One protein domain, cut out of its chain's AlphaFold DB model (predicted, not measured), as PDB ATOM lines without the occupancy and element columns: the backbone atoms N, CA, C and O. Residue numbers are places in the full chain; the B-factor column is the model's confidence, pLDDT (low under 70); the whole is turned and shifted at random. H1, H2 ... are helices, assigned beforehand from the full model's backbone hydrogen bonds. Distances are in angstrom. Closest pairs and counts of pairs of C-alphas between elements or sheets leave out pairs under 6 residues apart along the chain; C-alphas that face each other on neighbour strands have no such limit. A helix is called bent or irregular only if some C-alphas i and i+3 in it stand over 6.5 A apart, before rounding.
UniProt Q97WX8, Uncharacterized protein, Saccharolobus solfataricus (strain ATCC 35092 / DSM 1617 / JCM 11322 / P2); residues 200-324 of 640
ATOM      1  N   PHE A 200     111.263 135.537 198.942       88.00
ATOM      2  CA  PHE A 200     110.631 136.599 199.723       88.00
ATOM      3  C   PHE A 200     109.593 137.402 198.923       88.00
ATOM      4  O   PHE A 200     108.486 137.645 199.391       88.00
ATOM      5  N   GLY A 201     109.925 137.764 197.676       85.19
ATOM      6  CA  GLY A 201     109.063 138.566 196.802       85.19
ATOM      7  C   GLY A 201     107.764 137.884 196.350       85.19
ATOM      8  O   GLY A 201     106.949 138.522 195.687       85.19
ATOM      9  N   HIS A 202     107.561 136.606 196.671       87.69
ATOM     10  CA  HIS A 202     106.333 135.867 196.371       87.69
ATOM     11  C   HIS A 202     105.277 135.951 197.473       87.69
ATOM     12  O   HIS A 202     104.143 135.522 197.239       87.69
ATOM     13  N   PHE A 203     105.619 136.506 198.635       92.19
ATOM     14  CA  PHE A 203     104.768 136.530 199.820       92.19
ATOM     15  C   PHE A 203     104.448 137.957 200.258       92.19
ATOM     16  O   PHE A 203     105.242 138.882 200.075       92.19
ATOM     17  N   ASN A 204     103.258 138.141 200.824       92.75
ATOM     18  CA  ASN A 204     102.877 139.407 201.439       92.75
ATOM     19  C   ASN A 204     103.425 139.511 202.879       92.75
ATOM     20  O   ASN A 204     103.969 138.557 203.434       92.75
ATOM     21  N   SER A 205     103.300 140.688 203.494       91.75
ATOM     22  CA  SER A 205     103.850 140.952 204.830       91.75
ATOM     23  C   SER A 205     103.258 140.070 205.935       91.75
ATOM     24  O   SER A 205     103.977 139.692 206.854       91.75
ATOM     25  N   GLU A 206     101.967 139.735 205.856       93.75
ATOM     26  CA  GLU A 206     101.290 138.877 206.838       93.75
ATOM     27  C   GLU A 206     101.833 137.447 206.760       93.75
ATOM     28  O   GLU A 206     102.302 136.908 207.759       93.75
ATOM     29  N   GLU A 207     101.923 136.899 205.545       95.69
ATOM     30  CA  GLU A 207     102.491 135.571 205.286       95.69
ATOM     31  C   GLU A 207     103.947 135.461 205.765       95.69
ATOM     32  O   GLU A 207     104.351 134.451 206.341       95.69
ATOM     33  N   VAL A 208     104.744 136.516 205.571       96.25
ATOM     34  CA  VAL A 208     106.113 136.598 206.106       96.25
ATOM     35  C   VAL A 208     106.116 136.604 207.637       96.25
ATOM     36  O   VAL A 208     106.926 135.902 208.247       96.25
ATOM     37  N   GLY A 209     105.211 137.354 208.267       95.81
ATOM     38  CA  GLY A 209     105.024 137.360 209.719       95.81
ATOM     39  C   GLY A 209     104.708 135.974 210.286       95.81
ATOM     40  O   GLY A 209     105.296 135.569 211.302       95.81
ATOM     41  N   ASP A 210     103.834 135.236 209.607       96.19
ATOM     42  CA  ASP A 210     103.433 133.877 209.971       96.19
ATOM     43  C   ASP A 210     104.584 132.888 209.811       96.19
ATOM     44  O   ASP A 210     104.881 132.145 210.748       96.19
ATOM     45  N   MET A 211     105.310 132.936 208.688       96.94
ATOM     46  CA  MET A 211     106.506 132.114 208.464       96.94
ATOM     47  C   MET A 211     107.558 132.325 209.554       96.94
ATOM     48  O   MET A 211     108.067 131.357 210.118       96.94
ATOM     49  N   VAL A 212     107.851 133.579 209.916       97.31
ATOM     50  CA  VAL A 212     108.782 133.876 211.016       97.31
ATOM     51  C   VAL A 212     108.251 133.331 212.347       97.31
ATOM     52  O   VAL A 212     109.030 132.827 213.149       97.31
ATOM     53  N   GLY A 213     106.933 133.373 212.576       96.75
ATOM     54  CA  GLY A 213     106.307 132.736 213.741       96.75
ATOM     55  C   GLY A 213     106.556 131.232 213.790       96.75
ATOM     56  O   GLY A 213     107.071 130.735 214.788       96.75
ATOM     57  N   ARG A 214     106.291 130.537 212.681       96.44
ATOM     58  CA  ARG A 214     106.519 129.092 212.554       96.44
ATOM     59  C   ARG A 214     107.980 128.719 212.792       96.44
ATOM     60  O   ARG A 214     108.247 127.767 213.517       96.44
ATOM     61  N   VAL A 215     108.933 129.482 212.248       97.19
ATOM     62  CA  VAL A 215     110.371 129.260 212.497       97.19
ATOM     63  C   VAL A 215     110.700 129.362 213.989       97.19
ATOM     64  O   VAL A 215     111.418 128.515 214.516       97.19
ATOM     65  N   VAL A 216     110.157 130.362 214.687       95.94
ATOM     66  CA  VAL A 216     110.367 130.540 216.133       95.94
ATOM     67  C   VAL A 216     109.785 129.375 216.934       95.94
ATOM     68  O   VAL A 216     110.460 128.853 217.824       95.94
ATOM     69  N   ASP A 217     108.578 128.927 216.597       95.25
ATOM     70  CA  ASP A 217     107.943 127.782 217.254       95.25
ATOM     71  C   ASP A 217     108.771 126.503 217.067       95.25
ATOM     72  O   ASP A 217     109.077 125.813 218.042       95.25
ATOM     73  N   LEU A 218     109.237 126.241 215.842       95.75
ATOM     74  CA  LEU A 218     110.093 125.093 215.526       95.75
ATOM     75  C   LEU A 218     111.437 125.142 216.270       95.75
ATOM     76  O   LEU A 218     111.895 124.119 216.780       95.75
ATOM     77  N   LEU A 219     112.062 126.318 216.396       94.81
ATOM     78  CA  LEU A 219     113.294 126.493 217.176       94.81
ATOM     79  C   LEU A 219     113.078 126.202 218.670       94.81
ATOM     80  O   LEU A 219     113.924 125.567 219.309       94.81
ATOM     81  N   ASN A 220     111.948 126.639 219.230       92.50
ATOM     82  CA  ASN A 220     111.582 126.371 220.622       92.50
ATOM     83  C   ASN A 220     111.308 124.881 220.867       92.50
ATOM     84  O   ASN A 220     111.690 124.340 221.908       92.50
ATOM     85  N   GLU A 221     110.671 124.206 219.910       92.00
ATOM     86  CA  GLU A 221     110.462 122.757 219.949       92.00
ATOM     87  C   GLU A 221     111.786 121.996 219.883       92.00
ATOM     88  O   GLU A 221     112.033 121.122 220.718       92.00
ATOM     89  N   LEU A 222     112.675 122.380 218.964       91.81
ATOM     90  CA  LEU A 222     113.989 121.762 218.807       91.81
ATOM     91  C   LEU A 222     114.869 121.929 220.059       91.81
ATOM     92  O   LEU A 222     115.626 121.028 220.421       91.81
ATOM     93  N   GLY A 223     114.724 123.041 220.784       87.50
ATOM     94  CA  GLY A 223     115.427 123.287 222.047       87.50
ATOM     95  C   GLY A 223     115.174 122.234 223.138       87.50
ATOM     96  O   GLY A 223     115.967 122.117 224.072       87.50
ATOM     97  N   ARG A 224     114.110 121.425 223.024       86.75
ATOM     98  CA  ARG A 224     113.768 120.371 223.999       86.75
ATOM     99  C   ARG A 224     114.666 119.137 223.906       86.75
ATOM    100  O   ARG A 224     114.802 118.427 224.899       86.75
ATOM    101  N   PHE A 225     115.298 118.899 222.757       79.44
ATOM    102  CA  PHE A 225     116.083 117.687 222.493       79.44
ATOM    103  C   PHE A 225     117.484 117.700 223.128       79.44
ATOM    104  O   PHE A 225     118.163 116.681 223.091       79.44
ATOM    105  N   LYS A 226     117.914 118.821 223.742       77.88
ATOM    106  CA  LYS A 226     119.264 118.999 224.328       77.88
ATOM    107  C   LYS A 226     120.384 118.493 223.397       77.88
ATOM    108  O   LYS A 226     121.269 117.766 223.834       77.88
ATOM    109  N   SER A 227     120.317 118.876 222.123       85.25
ATOM    110  CA  SER A 227     121.241 118.448 221.066       85.25
ATOM    111  C   SER A 227     121.928 119.647 220.412       85.25
ATOM    112  O   SER A 227     121.337 120.731 220.315       85.25
ATOM    113  N   SER A 228     123.139 119.434 219.890       88.88
ATOM    114  CA  SER A 228     123.883 120.419 219.086       88.88
ATOM    115  C   SER A 228     123.188 120.759 217.761       88.88
ATOM    116  O   SER A 228     123.513 121.745 217.105       88.88
ATOM    117  N   LEU A 229     122.167 119.988 217.382       91.56
ATOM    118  CA  LEU A 229     121.317 120.238 216.223       91.56
ATOM    119  C   LEU A 229     120.621 121.614 216.267       91.56
ATOM    120  O   LEU A 229     120.386 122.230 215.228       91.56
ATOM    121  N   GLY A 230     120.349 122.130 217.470       93.25
ATOM    122  CA  GLY A 230     119.790 123.470 217.648       93.25
ATOM    123  C   GLY A 230     120.714 124.597 217.176       93.25
ATOM    124  O   GLY A 230     120.222 125.681 216.868       93.25
ATOM    125  N   VAL A 231     122.029 124.371 217.109       95.44
ATOM    126  CA  VAL A 231     122.997 125.355 216.595       95.44
ATOM    127  C   VAL A 231     122.879 125.457 215.074       95.44
ATOM    128  O   VAL A 231     122.709 126.554 214.548       95.44
ATOM    129  N   ILE A 232     122.844 124.310 214.383       94.88
ATOM    130  CA  ILE A 232     122.643 124.225 212.927       94.88
ATOM    131  C   ILE A 232     121.338 124.919 212.526       94.88
ATOM    132  O   ILE A 232     121.346 125.839 211.717       94.88
ATOM    133  N   ALA A 233     120.226 124.554 213.168       95.94
ATOM    134  CA  ALA A 233     118.922 125.123 212.843       95.94
ATOM    135  C   ALA A 233     118.856 126.645 213.045       95.94
ATOM    136  O   ALA A 233     118.197 127.348 212.282       95.94
ATOM    137  N   ARG A 234     119.540 127.176 214.070       96.50
ATOM    138  CA  ARG A 234     119.630 128.628 214.284       96.50
ATOM    139  C   ARG A 234     120.460 129.312 213.208       96.50
ATOM    140  O   ARG A 234     120.104 130.421 212.824       96.50
ATOM    141  N   ALA A 235     121.520 128.674 212.719       96.38
ATOM    142  CA  ALA A 235     122.325 129.225 211.637       96.38
ATOM    143  C   ALA A 235     121.486 129.434 210.370       96.38
ATOM    144  O   ALA A 235     121.467 130.537 209.823       96.38
ATOM    145  N   ASP A 236     120.706 128.422 209.982       94.75
ATOM    146  CA  ASP A 236     119.791 128.514 208.842       94.75
ATOM    147  C   ASP A 236     118.648 129.514 209.091       94.75
ATOM    148  O   ASP A 236     118.300 130.301 208.213       94.75
ATOM    149  N   ALA A 237     118.083 129.550 210.303       96.44
ATOM    150  CA  ALA A 237     116.993 130.467 210.639       96.44
ATOM    151  C   ALA A 237     117.414 131.947 210.632       96.44
ATOM    152  O   ALA A 237     116.633 132.805 210.219       96.44
ATOM    153  N   LEU A 238     118.621 132.273 211.103       96.88
ATOM    154  CA  LEU A 238     119.077 133.661 211.239       96.88
ATOM    155  C   LEU A 238     119.551 134.271 209.914       96.88
ATOM    156  O   LEU A 238     119.483 135.491 209.764       96.88
ATOM    157  N   ALA A 239     119.982 133.459 208.947       95.25
ATOM    158  CA  ALA A 239     120.433 133.929 207.636       95.25
ATOM    159  C   ALA A 239     119.433 134.875 206.923       95.25
ATOM    160  O   ALA A 239     119.812 136.014 206.637       95.25
ATOM    161  N   PRO A 240     118.140 134.530 206.721       94.62
ATOM    162  CA  PRO A 240     117.180 135.440 206.080       94.62
ATOM    163  C   PRO A 240     116.939 136.741 206.868       94.62
ATOM    164  O   PRO A 240     116.586 137.770 206.288       94.62
ATOM    165  N   ALA A 241     117.138 136.727 208.190       95.31
ATOM    166  CA  ALA A 241     117.030 137.917 209.032       95.31
ATOM    167  C   ALA A 241     118.247 138.853 208.908       95.31
ATOM    168  O   ALA A 241     118.157 140.042 209.218       95.31
ATOM    169  N   LEU A 242     119.392 138.360 208.446       94.31
ATOM    170  CA  LEU A 242     120.535 139.210 208.114       94.31
ATOM    171  C   LEU A 242     120.315 139.902 206.761       94.31
ATOM    172  O   LEU A 242     120.591 141.098 206.643       94.31
ATOM    173  N   ASP A 243     119.695 139.206 205.807       88.12
ATOM    174  CA  ASP A 243     119.427 139.717 204.457       88.12
ATOM    175  C   ASP A 243     118.260 140.722 204.393       88.12
ATOM    176  O   ASP A 243     118.286 141.667 203.599       88.12
ATOM    177  N   SER A 244     117.230 140.553 205.230       89.62
ATOM    178  CA  SER A 244     116.015 141.377 205.203       89.62
ATOM    179  C   SER A 244     115.777 142.107 206.521       89.62
ATOM    180  O   SER A 244     115.549 141.496 207.561       89.62
ATOM    181  N   GLU A 245     115.741 143.444 206.474       89.56
ATOM    182  CA  GLU A 245     115.415 144.278 207.641       89.56
ATOM    183  C   GLU A 245     114.024 143.980 208.213       89.56
ATOM    184  O   GLU A 245     113.841 144.011 209.430       89.56
ATOM    185  N   TYR A 246     113.064 143.638 207.351       91.25
ATOM    186  CA  TYR A 246     111.715 143.287 207.779       91.25
ATOM    187  C   TYR A 246     111.698 141.964 208.558       91.25
ATOM    188  O   TYR A 246     111.197 141.916 209.681       91.25
ATOM    189  N   VAL A 247     112.330 140.915 208.015       95.12
ATOM    190  CA  VAL A 247     112.468 139.614 208.696       95.12
ATOM    191  C   VAL A 247     113.266 139.768 209.993       95.12
ATOM    192  O   VAL A 247     112.878 139.214 211.021       95.12
ATOM    193  N   ARG A 248     114.327 140.588 209.985       95.19
ATOM    194  CA  ARG A 248     115.106 140.933 211.183       95.19
ATOM    195  C   ARG A 248     114.251 141.526 212.287       95.19
ATOM    196  O   ARG A 248     114.388 141.120 213.437       95.19
ATOM    197  N   GLY A 249     113.401 142.495 211.945       95.00
ATOM    198  CA  GLY A 249     112.499 143.149 212.889       95.00
ATOM    199  C   GLY A 249     111.557 142.147 213.548       95.00
ATOM    200  O   GLY A 249     111.482 142.097 214.774       95.00
ATOM    201  N   LEU A 250     110.933 141.286 212.739       95.94
ATOM    202  CA  LEU A 250     110.031 140.235 213.213       95.94
ATOM    203  C   LEU A 250     110.743 139.211 214.106       95.94
ATOM    204  O   LEU A 250     110.232 138.857 215.166       95.94
ATOM    205  N   MET A 251     111.935 138.745 213.715       95.25
ATOM    206  CA  MET A 251     112.713 137.810 214.534       95.25
ATOM    207  C   MET A 251     113.158 138.437 215.851       95.25
ATOM    208  O   MET A 251     113.037 137.805 216.899       95.25
ATOM    209  N   LYS A 252     113.630 139.688 215.822       95.62
ATOM    210  CA  LYS A 252     114.006 140.435 217.026       95.62
ATOM    211  C   LYS A 252     112.832 140.569 217.994       95.62
ATOM    212  O   LYS A 252     113.018 140.375 219.189       95.62
ATOM    213  N   GLU A 253     111.643 140.884 217.487       95.00
ATOM    214  CA  GLU A 253     110.430 141.003 218.299       95.00
ATOM    215  C   GLU A 253     110.027 139.662 218.922       95.00
ATOM    216  O   GLU A 253     109.821 139.587 220.132       95.00
ATOM    217  N   LYS A 254     109.959 138.592 218.119       94.62
ATOM    218  CA  LYS A 254     109.464 137.285 218.576       94.62
ATOM    219  C   LYS A 254     110.450 136.524 219.465       94.62
ATOM    220  O   LYS A 254     110.018 135.832 220.381       94.62
ATOM    221  N   LEU A 255     111.755 136.628 219.206       91.88
ATOM    222  CA  LEU A 255     112.794 135.926 219.976       91.88
ATOM    223  C   LEU A 255     113.411 136.785 221.086       91.88
ATOM    224  O   LEU A 255     114.083 136.242 221.960       91.88
ATOM    225  N   GLY A 256     113.231 138.109 221.058       92.88
ATOM    226  CA  GLY A 256     113.864 139.017 222.018       92.88
ATOM    227  C   GLY A 256     115.394 139.053 221.919       92.88
ATOM    228  O   GLY A 256     116.058 139.350 222.910       92.88
ATOM    229  N   ILE A 257     115.959 138.732 220.750       93.00
ATOM    230  CA  ILE A 257     117.411 138.658 220.520       93.00
ATOM    231  C   ILE A 257     117.926 139.840 219.700       93.00
ATOM    232  O   ILE A 257     117.222 140.387 218.850       93.00
ATOM    233  N   ASP A 258     119.199 140.176 219.887       94.81
ATOM    234  CA  ASP A 258     119.945 140.874 218.844       94.81
ATOM    235  C   ASP A 258     120.359 139.862 217.768       94.81
ATOM    236  O   ASP A 258     121.230 139.031 218.002       94.81
ATOM    237  N   VAL A 259     119.713 139.909 216.598       94.88
ATOM    238  CA  VAL A 259     119.937 138.948 215.499       94.88
ATOM    239  C   VAL A 259     121.407 138.900 215.083       94.88
ATOM    240  O   VAL A 259     121.934 137.825 214.816       94.88
ATOM    241  N   VAL A 260     122.073 140.054 215.046       93.69
ATOM    242  CA  VAL A 260     123.453 140.169 214.567       93.69
ATOM    243  C   VAL A 260     124.429 139.614 215.599       93.69
ATOM    244  O   VAL A 260     125.251 138.769 215.256       93.69
ATOM    245  N   GLY A 261     124.314 140.039 216.862       94.62
ATOM    246  CA  GLY A 261     125.086 139.463 217.961       94.62
ATOM    247  C   GLY A 261     124.863 137.959 218.074       94.62
ATOM    248  O   GLY A 261     125.827 137.201 218.152       94.62
ATOM    249  N   LYS A 262     123.609 137.500 217.956       96.38
ATOM    250  CA  LYS A 262     123.307 136.071 218.030       96.38
ATOM    251  C   LYS A 262     123.878 135.284 216.853       96.38
ATOM    252  O   LYS A 262     124.325 134.162 217.054       96.38
ATOM    253  N   ALA A 263     123.905 135.851 215.647       95.62
ATOM    254  CA  ALA A 263     124.566 135.223 214.506       95.62
ATOM    255  C   ALA A 263     126.074 135.036 214.752       95.62
ATOM    256  O   ALA A 263     126.602 133.966 214.468       95.62
ATOM    257  N   SER A 264     126.753 136.036 215.324       93.88
ATOM    258  CA  SER A 264     128.166 135.913 215.709       93.88
ATOM    259  C   SER A 264     128.386 134.821 216.763       93.88
ATOM    260  O   SER A 264     129.264 133.986 216.574       93.88
ATOM    261  N   GLU A 265     127.549 134.754 217.802       96.06
ATOM    262  CA  GLU A 265     127.611 133.674 218.803       96.06
ATOM    263  C   GLU A 265     127.434 132.286 218.168       96.06
ATOM    264  O   GLU A 265     128.182 131.362 218.471       96.06
ATOM    265  N   ILE A 266     126.472 132.127 217.250       96.69
ATOM    266  CA  ILE A 266     126.237 130.842 216.576       96.69
ATOM    267  C   ILE A 266     127.433 130.435 215.703       96.69
ATOM    268  O   ILE A 266     127.742 129.249 215.632       96.69
ATOM    269  N   LEU A 267     128.134 131.379 215.067       93.81
ATOM    270  CA  LEU A 267     129.371 131.066 214.338       93.81
ATOM    271  C   LEU A 267     130.476 130.555 215.273       93.81
ATOM    272  O   LEU A 267     131.160 129.594 214.925       93.81
ATOM    273  N   GLU A 268     130.624 131.142 216.462       93.81
ATOM    274  CA  GLU A 268     131.565 130.651 217.479       93.81
ATOM    275  C   GLU A 268     131.181 129.246 217.971       93.81
ATOM    276  O   GLU A 268     132.037 128.362 218.028       93.81
ATOM    277  N   GLU A 269     129.892 129.005 218.242       96.12
ATOM    278  CA  GLU A 269     129.372 127.681 218.616       96.12
ATOM    279  C   GLU A 269     129.649 126.635 217.513       96.12
ATOM    280  O   GLU A 269     130.057 125.511 217.809       96.12
ATOM    281  N   LEU A 270     129.489 126.992 216.232       94.75
ATOM    282  CA  LEU A 270     129.790 126.104 215.099       94.75
ATOM    283  C   LEU A 270     131.292 125.814 214.955       94.75
ATOM    284  O   LEU A 270     131.666 124.689 214.618       94.75
ATOM    285  N   ASN A 271     132.151 126.796 215.227       91.38
ATOM    286  CA  ASN A 271     133.600 126.603 215.221       91.38
ATOM    287  C   ASN A 271     134.038 125.639 216.334       91.38
ATOM    288  O   ASN A 271     134.783 124.698 216.065       91.38
ATOM    289  N   ASP A 272     133.501 125.784 217.545       93.81
ATOM    290  CA  ASP A 272     133.738 124.837 218.643       93.81
ATOM    291  C   ASP A 272     133.197 123.428 218.317       93.81
ATOM    292  O   ASP A 272     133.869 122.414 218.532       93.81
ATOM    293  N   MET A 273     132.024 123.334 217.681       94.75
ATOM    294  CA  MET A 273     131.497 122.060 217.175       94.75
ATOM    295  C   MET A 273     132.451 121.380 216.178       94.75
ATOM    296  O   MET A 273     132.584 120.152 216.194       94.75
ATOM    297  N   ARG A 274     133.140 122.146 215.320       90.00
ATOM    298  CA  ARG A 274     134.120 121.619 214.351       90.00
ATOM    299  C   ARG A 274     135.334 120.987 215.041       90.00
ATOM    300  O   ARG A 274     135.906 120.037 214.499       90.00
ATOM    301  N   GLU A 275     135.708 121.455 216.228       91.38
ATOM    302  CA  GLU A 275     136.800 120.882 217.026       91.38
ATOM    303  C   GLU A 275     136.369 119.616 217.784       91.38
ATOM    304  O   GLU A 275     137.174 118.707 217.999       91.38
ATOM    305  N   ARG A 276     135.077 119.500 218.119       94.06
ATOM    306  CA  ARG A 276     134.511 118.414 218.940       94.06
ATOM    307  C   ARG A 276     133.721 117.372 218.144       94.06
ATOM    308  O   ARG A 276     132.850 116.693 218.679       94.06
ATOM    309  N   VAL A 277     134.059 117.176 216.868       92.81
ATOM    310  CA  VAL A 277     133.353 116.250 215.956       92.81
ATOM    311  C   VAL A 277     133.190 114.837 216.536       92.81
ATOM    312  O   VAL A 277     132.122 114.246 216.403       92.81
ATOM    313  N   GLN A 278     134.208 114.303 217.216       92.19
ATOM    314  CA  GLN A 278     134.142 112.966 217.827       92.19
ATOM    315  C   GLN A 278     133.101 112.874 218.955       92.19
ATOM    316  O   GLN A 278     132.455 111.842 219.112       92.19
ATOM    317  N   GLU A 279     132.906 113.950 219.721       92.88
ATOM    318  CA  GLU A 279     131.859 114.032 220.747       92.88
ATOM    319  C   GLU A 279     130.472 114.088 220.092       92.88
ATOM    320  O   GLU A 279     129.563 113.365 220.497       92.88
ATOM    321  N   LEU A 280     130.330 114.885 219.025       93.50
ATOM    322  CA  LEU A 280     129.077 115.034 218.277       93.50
ATOM    323  C   LEU A 280     128.607 113.728 217.635       93.50
ATOM    324  O   LEU A 280     127.405 113.506 217.522       93.50
ATOM    325  N   MET A 281     129.525 112.831 217.271       93.38
ATOM    326  CA  MET A 281     129.166 111.496 216.782       93.38
ATOM    327  C   MET A 281     128.451 110.634 217.839       93.38
ATOM    328  O   MET A 281     127.806 109.646 217.489       93.38
ATOM    329  N   GLY A 282     128.531 111.000 219.123       91.44
ATOM    330  CA  GLY A 282     127.756 110.394 220.207       91.44
ATOM    331  C   GLY A 282     126.361 111.002 220.416       91.44
ATOM    332  O   GLY A 282     125.533 110.384 221.092       91.44
ATOM    333  N   ASP A 283     126.072 112.178 219.847       92.25
ATOM    334  CA  ASP A 283     124.750 112.813 219.898       92.25
ATOM    335  C   ASP A 283     123.817 112.140 218.880       92.25
ATOM    336  O   ASP A 283     123.947 112.302 217.666       92.25
ATOM    337  N   LYS A 284     122.855 111.362 219.390       92.06
ATOM    338  CA  LYS A 284     121.920 110.580 218.569       92.06
ATOM    339  C   LYS A 284     121.044 111.443 217.666       92.06
ATOM    340  O   LYS A 284     120.777 111.041 216.534       92.06
ATOM    341  N   GLU A 285     120.585 112.593 218.150       92.81
ATOM    342  CA  GLU A 285     119.701 113.471 217.376       92.81
ATOM    343  C   GLU A 285     120.491 114.174 216.272       92.81
ATOM    344  O   GLU A 285     120.062 114.216 215.116       92.81
ATOM    345  N   PHE A 286     121.698 114.637 216.602       93.69
ATOM    346  CA  PHE A 286     122.608 115.224 215.628       93.69
ATOM    347  C   PHE A 286     123.034 114.203 214.563       93.69
ATOM    348  O   PHE A 286     122.941 114.485 213.370       93.69
ATOM    349  N   MET A 287     123.419 112.984 214.946       94.94
ATOM    350  CA  MET A 287     123.788 111.947 213.977       94.94
ATOM    351  C   MET A 287     122.613 111.498 213.107       94.94
ATOM    352  O   MET A 287     122.806 111.277 211.913       94.94
ATOM    353  N   SER A 288     121.390 111.464 213.643       93.62
ATOM    354  CA  SER A 288     120.187 111.203 212.838       93.62
ATOM    355  C   SER A 288     119.982 112.273 211.756       93.62
ATOM    356  O   SER A 288     119.590 111.957 210.629       93.62
ATOM    357  N   TYR A 289     120.307 113.536 212.051       94.75
ATOM    358  CA  TYR A 289     120.330 114.599 211.046       94.75
ATOM    359  C   TYR A 289     121.406 114.366 209.978       94.75
ATOM    360  O   TYR A 289     121.103 114.445 208.784       94.75
ATOM    361  N   ILE A 290     122.632 114.007 210.372       95.12
ATOM    362  CA  ILE A 290     123.710 113.689 209.419       95.12
ATOM    363  C   ILE A 290     123.311 112.522 208.507       95.12
ATOM    364  O   ILE A 290     123.503 112.602 207.293       95.12
ATOM    365  N   GLU A 291     122.697 111.475 209.059       92.94
ATOM    366  CA  GLU A 291     122.177 110.327 208.310       92.94
ATOM    367  C   GLU A 291     121.043 110.697 207.350       92.94
ATOM    368  O   GLU A 291     120.940 110.091 206.281       92.94
ATOM    369  N   SER A 292     120.210 111.684 207.699       90.50
ATOM    370  CA  SER A 292     119.151 112.164 206.805       90.50
ATOM    371  C   SER A 292     119.730 112.790 205.535       90.50
ATOM    372  O   SER A 292     119.298 112.454 204.438       90.50
ATOM    373  N   ARG A 293     120.779 113.615 205.662       89.00
ATOM    374  CA  ARG A 293     121.350 114.377 204.538       89.00
ATOM    375  C   ARG A 293     122.485 113.681 203.804       89.00
ATOM    376  O   ARG A 293     122.838 114.090 202.703       89.00
ATOM    377  N   SER A 294     123.102 112.676 204.419       89.19
ATOM    378  CA  SER A 294     124.324 112.066 203.897       89.19
ATOM    379  C   SER A 294     124.085 110.619 203.495       89.19
ATOM    380  O   SER A 294     123.462 109.832 204.209       89.19
ATOM    381  N   VAL A 295     124.635 110.242 202.342       88.19
ATOM    382  CA  VAL A 295     124.661 108.844 201.888       88.19
ATOM    383  C   VAL A 295     125.435 107.974 202.889       88.19
ATOM    384  O   VAL A 295     125.016 106.859 203.207       88.19
ATOM    385  N   LYS A 296     126.528 108.523 203.429       91.25
ATOM    386  CA  LYS A 296     127.357 107.941 204.484       91.25
ATOM    387  C   LYS A 296     127.541 108.970 205.599       91.25
ATOM    388  O   LYS A 296     127.955 110.089 205.324       91.25
ATOM    389  N   ALA A 297     127.203 108.590 206.829       91.56
ATOM    390  CA  ALA A 297     127.292 109.443 208.013       91.56
ATOM    391  C   ALA A 297     128.578 109.134 208.793       91.56
ATOM    392  O   ALA A 297     128.565 108.403 209.779       91.56
ATOM    393  N   ASP A 298     129.704 109.629 208.291       91.19
ATOM    394  CA  ASP A 298     131.009 109.524 208.942       91.19
ATOM    395  C   ASP A 298     131.494 110.886 209.465       91.19
ATOM    396  O   ASP A 298     130.809 111.905 209.364       91.19
ATOM    397  N   GLU A 299     132.688 110.899 210.056       91.50
ATOM    398  CA  GLU A 299     133.326 112.106 210.592       91.50
ATOM    399  C   GLU A 299     133.437 113.229 209.544       91.50
ATOM    400  O   GLU A 299     133.300 114.413 209.860       91.50
ATOM    401  N   GLU A 300     133.654 112.866 208.278       87.56
ATOM    402  CA  GLU A 300     133.724 113.817 207.172       87.56
ATOM    403  C   GLU A 300     132.351 114.440 206.885       87.56
ATOM    404  O   GLU A 300     132.253 115.656 206.706       87.56
ATOM    405  N   ALA A 301     131.280 113.644 206.899       90.12
ATOM    406  CA  ALA A 301     129.911 114.138 206.754       90.12
ATOM    407  C   ALA A 301     129.496 115.087 207.894       90.12
ATOM    408  O   ALA A 301     128.822 116.094 207.645       90.12
ATOM    409  N   VAL A 302     129.939 114.812 209.128       94.25
ATOM    410  CA  VAL A 302     129.746 115.714 210.275       94.25
ATOM    411  C   VAL A 302     130.462 117.044 210.040       94.25
ATOM    412  O   VAL A 302     129.821 118.095 210.078       94.25
ATOM    413  N   ARG A 303     131.769 117.007 209.736       89.75
ATOM    414  CA  ARG A 303     132.569 118.213 209.460       89.75
ATOM    415  C   ARG A 303     131.948 119.061 208.359       89.75
ATOM    416  O   ARG A 303     131.808 120.269 208.520       89.75
ATOM    417  N   ARG A 304     131.548 118.420 207.262       86.06
ATOM    418  CA  ARG A 304     130.924 119.084 206.117       86.06
ATOM    419  C   ARG A 304     129.620 119.771 206.496       86.06
ATOM    420  O   ARG A 304     129.429 120.921 206.132       86.06
ATOM    421  N   SER A 305     128.762 119.107 207.268       90.88
ATOM    422  CA  SER A 305     127.475 119.681 207.674       90.88
ATOM    423  C   SER A 305     127.635 120.910 208.577       90.88
ATOM    424  O   SER A 305     126.882 121.868 208.433       90.88
ATOM    425  N   ILE A 306     128.632 120.907 209.467       92.81
ATOM    426  CA  ILE A 306     128.964 122.070 210.309       92.81
ATOM    427  C   ILE A 306     129.496 123.218 209.446       92.81
ATOM    428  O   ILE A 306     129.045 124.351 209.585       92.81
ATOM    429  N   LEU A 307     130.415 122.917 208.522       86.44
ATOM    430  CA  LEU A 307     130.994 123.905 207.611       86.44
ATOM    431  C   LEU A 307     129.955 124.527 206.675       86.44
ATOM    432  O   LEU A 307     130.006 125.728 206.430       86.44
ATOM    433  N   GLU A 308     129.008 123.742 206.165       86.06
ATOM    434  CA  GLU A 308     127.910 124.244 205.334       86.06
ATOM    435  C   GLU A 308     127.044 125.249 206.106       86.06
ATOM    436  O   GLU A 308     126.811 126.352 205.613       86.06
ATOM    437  N   ALA A 309     126.636 124.913 207.337       92.19
ATOM    438  CA  ALA A 309     125.847 125.808 208.187       92.19
ATOM    439  C   ALA A 309     126.625 127.081 208.566       92.19
ATOM    440  O   ALA A 309     126.108 128.193 208.439       92.19
ATOM    441  N   ALA A 310     127.892 126.931 208.969       91.06
ATOM    442  CA  ALA A 310     128.764 128.051 209.314       91.06
ATOM    443  C   ALA A 310     128.979 128.965 208.112       91.06
ATOM    444  O   ALA A 310     128.833 130.181 208.219       91.06
ATOM    445  N   SER A 311     129.260 128.392 206.942       85.06
ATOM    446  CA  SER A 311     129.454 129.174 205.730       85.06
ATOM    447  C   SER A 311     128.181 129.886 205.290       85.06
ATOM    448  O   SER A 311     128.289 131.009 204.798       85.06
ATOM    449  N   HIS A 312     127.009 129.262 205.422       86.44
ATOM    450  CA  HIS A 312     125.743 129.890 205.056       86.44
ATOM    451  C   HIS A 312     125.465 131.122 205.928       86.44
ATOM    452  O   HIS A 312     125.251 132.218 205.403       86.44
ATOM    453  N   LEU A 313     125.576 130.975 207.252       93.06
ATOM    454  CA  LEU A 313     125.386 132.077 208.195       93.06
ATOM    455  C   LEU A 313     126.459 133.164 208.040       93.06
ATOM    456  O   LEU A 313     126.134 134.352 208.031       93.06
ATOM    457  N   LYS A 314     127.729 132.772 207.877       90.25
ATOM    458  CA  LYS A 314     128.856 133.695 207.682       90.25
ATOM    459  C   LYS A 314     128.642 134.537 206.433       90.25
ATOM    460  O   LYS A 314     128.770 135.752 206.508       90.25
ATOM    461  N   HIS A 315     128.232 133.922 205.322       85.81
ATOM    462  CA  HIS A 315     127.912 134.633 204.086       85.81
ATOM    463  C   HIS A 315     126.841 135.713 204.309       85.81
ATOM    464  O   HIS A 315     127.078 136.876 203.984       85.81
ATOM    465  N   ALA A 316     125.703 135.365 204.919       91.56
ATOM    466  CA  ALA A 316     124.639 136.329 205.219       91.56
ATOM    467  C   ALA A 316     125.124 137.459 206.153       91.56
ATOM    468  O   ALA A 316     124.853 138.641 205.923       91.56
ATOM    469  N   LEU A 317     125.918 137.120 207.175       93.50
ATOM    470  CA  LEU A 317     126.470 138.095 208.114       93.50
ATOM    471  C   LEU A 317     127.431 139.068 207.429       93.50
ATOM    472  O   LEU A 317     127.348 140.271 207.675       93.50
ATOM    473  N   VAL A 318     128.317 138.586 206.554       91.12
ATOM    474  CA  VAL A 318     129.290 139.455 205.881       91.12
ATOM    475  C   VAL A 318     128.583 140.491 205.008       91.12
ATOM    476  O   VAL A 318     128.911 141.678 205.082       91.12
ATOM    477  N   PHE A 319     127.584 140.080 204.223       89.88
ATOM    478  CA  PHE A 319     126.817 141.016 203.397       89.88
ATOM    479  C   PHE A 319     126.007 142.000 204.237       89.88
ATOM    480  O   PHE A 319     125.980 143.187 203.911       89.88
ATOM    481  N   TYR A 320     125.438 141.557 205.362       93.38
ATOM    482  CA  TYR A 320     124.799 142.458 206.317       93.38
ATOM    483  C   TYR A 320     125.771 143.538 206.827       93.38
ATOM    484  O   TYR A 320     125.434 144.727 206.792       93.38
ATOM    485  N   ARG A 321     126.971 143.150 207.282       94.25
ATOM    486  CA  ARG A 321     128.003 144.078 207.786       94.25
ATOM    487  C   ARG A 321     128.432 145.052 206.687       94.25
ATOM    488  O   ARG A 321     128.435 146.268 206.892       94.25
ATOM    489  N   LEU A 322     128.689 144.531 205.486       92.94
ATOM    490  CA  LEU A 322     129.063 145.321 204.316       92.94
ATOM    491  C   LEU A 322     127.996 146.369 203.976       92.94
ATOM    492  O   LEU A 322     128.299 147.560 203.894       92.94
ATOM    493  N   ASP A 323     126.736 145.955 203.839       91.31
ATOM    494  CA  ASP A 323     125.621 146.846 203.508       91.31
ATOM    495  C   ASP A 323     125.370 147.899 204.597       91.31
ATOM    496  O   ASP A 323     124.920 149.012 204.289       91.31
ATOM    497  N   ASN A 324     125.712 147.592 205.854       91.62
ATOM    498  CA  ASN A 324     125.649 148.515 206.987       91.62
ATOM    499  C   ASN A 324     126.876 149.421 207.147       91.62
ATOM    500  O   ASN A 324     126.878 150.252 208.056       91.62
TER     501      ASN A 324
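Overview. This is residues 200 to 324 of the 640 residues of an uncharacterized protein of Saccharolobus solfataricus (strain ATCC 35092 / DSM 1617 / JCM 11322 / P2) (UniProt Q97WX8). H2 runs through the core of a helical bundle, with H1 along one side of it and the long helices H7 and H4, themselves side by side, along the other. H3 packs at the end of H2 where residues 240 to 242 lie, and at the opposite end short H6 crosses near Leu 229, with tiny H5 beside the first residues of H7. The 125 printed residues hold seven named helices, H1 to H7 in chain order, and no named strand; the class is all helix. The whole is compact, with a radius of gyration of the C-alphas of 15.1 A and spans of 41 by 30 by 26 A.

Arrangement. The longest helix, H7, residues 299 to 323, touches H2, residues 229 to 243, at a shallow tilt of 24 degrees, the same way; the closest C-alphas, of Ala 239 and Leu 313, are 5.3 A apart. H7 also touches H4, residues 259 to 275, at a shallow tilt of 26 degrees, opposite ways, closest at Ala 310 and Leu 267, with C-alphas 5.9 A apart. H2, the hub, touches H4 at a steep tilt of 38 degrees, opposite ways, with the C-alphas of Val 231 and Ile 266 closest at 6.4 A. H1, residues 205 to 225, forms a helical hairpin with H2 and touches it with residues 215 to 223 alone, closest at Leu 222 and Gly 230, with C-alphas 6.2 A apart. H1 is apart from H4 and H7. H3, residues 245 to 255, touches H1 at a steep tilt of 42 degrees, with the C-alphas of Met 251 and Val 212 closest at 6.6 A, but touches H2 only at the corner, closest at Arg 248 and Ala 241, 4.2 A between C-alphas. H1, H2, H3, H4 and H7 make a bundle, a group of helices packed together. H6, residues 284 to 293, touches H7 about perpendicular, at 80 degrees, the C-alphas of Ile 290 and Val 302 being closest at 6.4 A. H5, residues 277 to 280, touches H7, closest at Val 277 and Val 302, with C-alphas 6.8 A apart. Every O i to N i+4 pair is within hydrogen-bond range in H3, H4, H6 and H7, against 15 of 17 in H1 and 9 of 11 in H2; H5 is too short for such a pair.

Along the chain. H7 is 36.3 A from first to last C-alpha, with C-alpha 299 at (133.326, 112.106, 210.592) and C-alpha 323 at (125.621, 146.846, 203.508). H1 begins with C-alpha 205 at (103.850, 140.952, 204.830) and is 31.7 A long, H4 24.8 A and H2 22.8 A. H2 is irregular, but only just: C-alphas 237 and 240 are 6.7 A apart.

Size, cuts and confidence. The two C-alphas farthest apart, of Asn 204 and Gln 278, are separated by 44.1 A. The printed part has no cut, and the six links are tight. The mean pLDDT of the printed part is 92.5, and no printed residue is under 70.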